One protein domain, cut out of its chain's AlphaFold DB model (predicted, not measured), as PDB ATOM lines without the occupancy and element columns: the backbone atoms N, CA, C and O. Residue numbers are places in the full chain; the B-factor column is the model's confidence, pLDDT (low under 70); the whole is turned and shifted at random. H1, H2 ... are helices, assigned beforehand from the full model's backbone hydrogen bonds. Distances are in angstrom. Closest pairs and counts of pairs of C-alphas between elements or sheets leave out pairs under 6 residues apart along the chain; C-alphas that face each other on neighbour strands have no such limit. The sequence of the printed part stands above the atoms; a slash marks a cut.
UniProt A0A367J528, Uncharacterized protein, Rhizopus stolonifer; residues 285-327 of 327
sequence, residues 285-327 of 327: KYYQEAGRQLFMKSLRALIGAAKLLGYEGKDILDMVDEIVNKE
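This is residues 285 to 327 of the 327 residues of an uncharacterized protein of Rhizopus stolonifer (UniProt A0A367J528). A long helix, H1, and a shorter one, H2, make a helical hairpin with unequal arms: H2 folds back beside the later part of H1, and residues 285 to 298 of H1 stick out free. The printed part has 43 residues with two named helices, H1 then H2, and no named strand; the class is all helix. The whole is loose, with a radius of gyration of the C-alphas of 12.1 A, and flat, spanning 37 by 22 by 11 A.

H1, residues 285 to 308, begins at C-alpha 285 (42.978, -30.937, 0.681) and is 35.0 A long from first to last C-alpha. H2, residues 313 to 325, is 18.2 A long and ends at C-alpha 325 (38.695, -10.313, 8.625).

H1 touches H2 with residues 299 to 307 alone; the closest C-alphas are those of Ile 303 and Ile 316, 6.6 A apart. The two run opposite ways at a shallow tilt of 33 degrees, only just short of steep. In H1 and H2 every O i to N i+4 pair is within hydrogen-bond range.

The C-alphas farthest apart, those of Lys 285 and Gly 310, are 37.7 A apart. The link from H1 to H2 is tight, and the printed part has no cut. Mean pLDDT of the printed part is 83.5; residues 285 to 290 and residue 327, the chain's last, are under 70.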
ATOM      1  N   LYS A 285      43.616 -31.756   1.726       56.00
ATOM      2  CA  LYS A 285      42.978 -30.937   0.681       56.00
ATOM      3  C   LYS A 285      41.473 -31.181   0.579       56.00
ATOM      4  O   LYS A 285      40.719 -30.228   0.431       56.00
ATOM      5  N   TYR A 286      41.034 -32.429   0.740       54.50
ATOM      6  CA  TYR A 286      39.617 -32.785   0.640       54.50
ATOM      7  C   TYR A 286      38.774 -32.147   1.756       54.50
ATOM      8  O   TYR A 286      37.725 -31.562   1.494       54.50
ATOM      9  N   TYR A 287      39.262 -32.170   3.002       55.50
ATOM     10  CA  TYR A 287      38.570 -31.513   4.120       55.50
ATOM     11  C   TYR A 287      38.587 -29.981   4.013       55.50
ATOM     12  O   TYR A 287      37.612 -29.334   4.396       55.50
ATOM     13  N   GLN A 288      39.651 -29.395   3.450       66.38
ATOM     14  CA  GLN A 288      39.698 -27.955   3.165       66.38
ATOM     15  C   GLN A 288      38.688 -27.547   2.083       66.38
ATOM     16  O   GLN A 288      38.039 -26.510   2.212       66.38
ATOM     17  N   GLU A 289      38.508 -28.364   1.042       68.25
ATOM     18  CA  GLU A 289      37.529 -28.101  -0.016       68.25
ATOM     19  C   GLU A 289      36.084 -28.253   0.476       68.25
ATOM     20  O   GLU A 289      35.260 -27.376   0.208       68.25
ATOM     21  N   ALA A 290      35.781 -29.289   1.268       68.81
ATOM     22  CA  ALA A 290      34.453 -29.476   1.855       68.81
ATOM     23  C   ALA A 290      34.073 -28.332   2.816       68.81
ATOM     24  O   ALA A 290      32.968 -27.787   2.738       68.81
ATOM     25  N   GLY A 291      35.011 -27.900   3.670       74.50
ATOM     26  CA  GLY A 291      34.814 -26.746   4.552       74.50
ATOM     27  C   GLY A 291      34.579 -25.449   3.772       74.50
ATOM     28  O   GLY A 291      33.685 -24.672   4.108       74.50
ATOM     29  N   ARG A 292      35.313 -25.248   2.669       80.12
ATOM     30  CA  ARG A 292      35.136 -24.086   1.789       80.12
ATOM     31  C   ARG A 292      33.755 -24.060   1.134       80.12
ATOM     32  O   ARG A 292      33.156 -22.994   1.046       80.12
ATOM     33  N   GLN A 293      33.231 -25.200   0.683       75.56
ATOM     34  CA  GLN A 293      31.899 -25.249   0.071       75.56
ATOM     35  C   GLN A 293      30.789 -24.919   1.076       75.56
ATOM     36  O   GLN A 293      29.898 -24.131   0.758       75.56
ATOM     37  N   LEU A 294      30.866 -25.467   2.292       76.44
ATOM     38  CA  LEU A 294      29.912 -25.157   3.361       76.44
ATOM     39  C   LEU A 294      29.962 -23.676   3.753       76.44
ATOM     40  O   LEU A 294      28.917 -23.036   3.849       76.44
ATOM     41  N   PHE A 295      31.164 -23.112   3.883       83.44
ATOM     42  CA  PHE A 295      31.360 -21.689   4.164       83.44
ATOM     43  C   PHE A 295      30.784 -20.782   3.063       83.44
ATOM     44  O   PHE A 295      30.122 -19.785   3.336       83.44
ATOM     45  N   MET A 296      30.969 -21.143   1.791       84.69
ATOM     46  CA  MET A 296      30.398 -20.368   0.685       84.69
ATOM     47  C   MET A 296      28.868 -20.480   0.627       84.69
ATOM     48  O   MET A 296      28.200 -19.508   0.267       84.69
ATOM     49  N   LYS A 297      28.290 -21.634   0.993       87.00
ATOM     50  CA  LYS A 297      26.831 -21.797   1.106       87.00
ATOM     51  C   LYS A 297      26.261 -20.931   2.236       87.00
ATOM     52  O   LYS A 297      25.272 -20.235   2.003       87.00
ATOM     53  N   SER A 298      26.896 -20.906   3.410       83.94
ATOM     54  CA  SER A 298      26.440 -20.072   4.531       83.94
ATOM     55  C   SER A 298      26.558 -18.573   4.231       83.94
ATOM     56  O   SER A 298      25.618 -17.830   4.510       83.94
ATOM     57  N   LEU A 299      27.631 -18.130   3.563       88.31
ATOM     58  CA  LEU A 299      27.769 -16.741   3.102       88.31
ATOM     59  C   LEU A 299      26.659 -16.331   2.124       88.31
ATOM     60  O   LEU A 299      26.094 -15.247   2.249       88.31
ATOM     61  N   ARG A 300      26.304 -17.196   1.165       87.25
ATOM     62  CA  ARG A 300      25.204 -16.915   0.223       87.25
ATOM     63  C   ARG A 300      23.857 -16.796   0.936       87.25
ATOM     64  O   ARG A 300      23.086 -15.898   0.607       87.25
ATOM     65  N   ALA A 301      23.595 -17.664   1.913       89.50
ATOM     66  CA  ALA A 301      22.383 -17.598   2.723       89.50
ATOM     67  C   ALA A 301      22.316 -16.295   3.542       89.50
ATOM     68  O   ALA A 301      21.278 -15.636   3.548       89.50
ATOM     69  N   LEU A 302      23.434 -15.876   4.151       88.25
ATOM     70  CA  LEU A 302      23.542 -14.610   4.886       88.25
ATOM     71  C   LEU A 302      23.252 -13.401   3.981       88.25
ATOM     72  O   LEU A 302      22.454 -12.538   4.343       88.25
ATOM     73  N   ILE A 303      23.835 -13.367   2.777       90.50
ATOM     74  CA  ILE A 303      23.586 -12.311   1.782       90.50
ATOM     75  C   ILE A 303      22.104 -12.279   1.377       90.50
ATOM     76  O   ILE A 303      21.519 -11.201   1.265       90.50
ATOM     77  N   GLY A 304      21.485 -13.445   1.164       89.00
ATOM     78  CA  GLY A 304      20.059 -13.552   0.844       89.00
ATOM     79  C   GLY A 304      19.169 -13.008   1.964       89.00
ATOM     80  O   GLY A 304      18.289 -12.189   1.706       89.00
ATOM     81  N   ALA A 305      19.445 -13.396   3.210       91.44
ATOM     82  CA  ALA A 305      18.719 -12.911   4.380       91.44
ATOM     83  C   ALA A 305      18.876 -11.392   4.570       91.44
ATOM     84  O   ALA A 305      17.888 -10.699   4.807       91.44
ATOM     85  N   ALA A 306      20.085 -10.851   4.399       90.19
ATOM     86  CA  ALA A 306      20.332  -9.416   4.520       90.19
ATOM     87  C   ALA A 306      19.585  -8.605   3.445       90.19
ATOM     88  O   ALA A 306      18.984  -7.577   3.753       90.19
ATOM     89  N   LYS A 307      19.519  -9.100   2.201       90.31
ATOM     90  CA  LYS A 307      18.702  -8.471   1.149       90.31
ATOM     91  C   LYS A 307      17.211  -8.460   1.490       90.31
ATOM     92  O   LYS A 307      16.550  -7.456   1.252       90.31
ATOM     93  N   LEU A 308      16.685  -9.544   2.066       89.75
ATOM     94  CA  LEU A 308      15.278  -9.617   2.488       89.75
ATOM     95  C   LEU A 308      14.951  -8.644   3.626       89.75
ATOM     96  O   LEU A 308      13.831  -8.152   3.710       89.75
ATOM     97  N   LEU A 309      15.933  -8.338   4.473       90.38
ATOM     98  CA  LEU A 309      15.814  -7.349   5.545       90.38
ATOM     99  C   LEU A 309      16.016  -5.901   5.064       90.38
ATOM    100  O   LEU A 309      15.932  -4.980   5.872       90.38
ATOM    101  N   GLY A 310      16.257  -5.689   3.766       94.12
ATOM    102  CA  GLY A 310      16.398  -4.361   3.170       94.12
ATOM    103  C   GLY A 310      17.779  -3.728   3.338       94.12
ATOM    104  O   GLY A 310      17.903  -2.523   3.139       94.12
ATOM    105  N   TYR A 311      18.812  -4.503   3.688       93.56
ATOM    106  CA  TYR A 311      20.182  -3.985   3.716       93.56
ATOM    107  C   TYR A 311      20.659  -3.644   2.304       93.56
ATOM    108  O   TYR A 311      20.453  -4.410   1.352       93.56
ATOM    109  N   GLU A 312      21.338  -2.507   2.168       94.00
ATOM    110  CA  GLU A 312      21.937  -2.107   0.901       94.00
ATOM    111  C   GLU A 312      23.184  -2.948   0.607       94.00
ATOM    112  O   GLU A 312      23.868  -3.444   1.502       94.00
ATOM    113  N   GLY A 313      23.519  -3.106  -0.677       92.00
ATOM    114  CA  GLY A 313      24.637  -3.961  -1.093       92.00
ATOM    115  C   GLY A 313      25.977  -3.581  -0.453       92.00
ATOM    116  O   GLY A 313      26.808  -4.457  -0.238       92.00
ATOM    117  N   LYS A 314      26.169  -2.301  -0.111       94.69
ATOM    118  CA  LYS A 314      27.370  -1.824   0.578       94.69
ATOM    119  C   LYS A 314      27.440  -2.326   2.026       94.69
ATOM    120  O   LYS A 314      28.472  -2.856   2.413       94.69
ATOM    121  N   ASP A 315      26.337  -2.255   2.768       93.00
ATOM    122  CA  ASP A 315      26.275  -2.717   4.162       93.00
ATOM    123  C   ASP A 315      26.476  -4.234   4.264       93.00
ATOM    124  O   ASP A 315      27.102  -4.734   5.195       93.00
ATOM    125  N   ILE A 316      25.983  -4.983   3.271       92.75
ATOM    126  CA  ILE A 316      26.196  -6.432   3.182       92.75
ATOM    127  C   ILE A 316      27.681  -6.748   2.962       92.75
ATOM    128  O   ILE A 316      28.199  -7.686   3.567       92.75
ATOM    129  N   LEU A 317      28.366  -5.988   2.102       91.69
ATOM    130  CA  LEU A 317      29.797  -6.179   1.852       91.69
ATOM    131  C   LEU A 317      30.629  -5.849   3.092       91.69
ATOM    132  O   LEU A 317      31.488  -6.651   3.446       91.69
ATOM    133  N   ASP A 318      30.327  -4.745   3.777       93.69
ATOM    134  CA  ASP A 318      31.013  -4.355   5.013       93.69
ATOM    135  C   ASP A 318      30.803  -5.412   6.121       93.69
ATOM    136  O   ASP A 318      31.745  -5.778   6.823       93.69
ATOM    137  N   MET A 319      29.599  -5.991   6.224       89.94
ATOM    138  CA  MET A 319      29.286  -7.074   7.166       89.94
ATOM    139  C   MET A 319      30.039  -8.375   6.849       89.94
ATOM    140  O   MET A 319      30.531  -9.045   7.755       89.94
ATOM    141  N   VAL A 320      30.134  -8.752   5.569       90.19
ATOM    142  CA  VAL A 320      30.899  -9.938   5.149       90.19
ATOM    143  C   VAL A 320      32.392  -9.727   5.388       90.19
ATOM    144  O   VAL A 320      33.053 -10.642   5.873       90.19
ATOM    145  N   ASP A 321      32.915  -8.536   5.095       92.12
ATOM    146  CA  ASP A 321      34.321  -8.198   5.320       92.12
ATOM    147  C   ASP A 321      34.668  -8.224   6.816       92.12
ATOM    148  O   ASP A 321      35.685  -8.798   7.204       92.12
ATOM    149  N   GLU A 322      33.775  -7.721   7.678       93.75
ATOM    150  CA  GLU A 322      33.923  -7.836   9.130       93.75
ATOM    151  C   GLU A 322      33.930  -9.303   9.588       93.75
ATOM    152  O   GLU A 322      34.756  -9.678  10.412       93.75
ATOM    153  N   ILE A 323      33.064 -10.168   9.054       85.81
ATOM    154  CA  ILE A 323      33.036 -11.593   9.435       85.81
ATOM    155  C   ILE A 323      34.300 -12.333   8.971       85.81
ATOM    156  O   ILE A 323      34.777 -13.222   9.675       85.81
ATOM    157  N   VAL A 324      34.831 -11.995   7.794       86.31
ATOM    158  CA  VAL A 324      36.000 -12.671   7.208       86.31
ATOM    159  C   VAL A 324      37.310 -12.203   7.844       86.31
ATOM    160  O   VAL A 324      38.203 -13.025   8.037       86.31
ATOM    161  N   ASN A 325      37.431 -10.916   8.184       86.81
ATOM    162  CA  ASN A 325      38.695 -10.313   8.625       86.81
ATOM    163  C   ASN A 325      38.826 -10.144  10.147       86.81
ATOM    164  O   ASN A 325      39.873  -9.701  10.624       86.81
ATOM    165  N   LYS A 326      37.784 -10.444  10.928       79.88
ATOM    166  CA  LYS A 326      37.817 -10.331  12.392       79.88
ATOM    167  C   LYS A 326      38.420 -11.600  12.998       79.88
ATOM    168  O   LYS A 326      37.695 -12.519  13.371       79.88
ATOM    169  N   GLU A 327      39.754 -11.625  13.037       44.47
ATOM    170  CA  GLU A 327      40.567 -12.585  13.809       44.47
ATOM    171  C   GLU A 327      40.455 -12.366  15.325       44.47
ATOM    172  O   GLU A 327      40.513 -11.195  15.780       44.47
TER     173      GLU A 327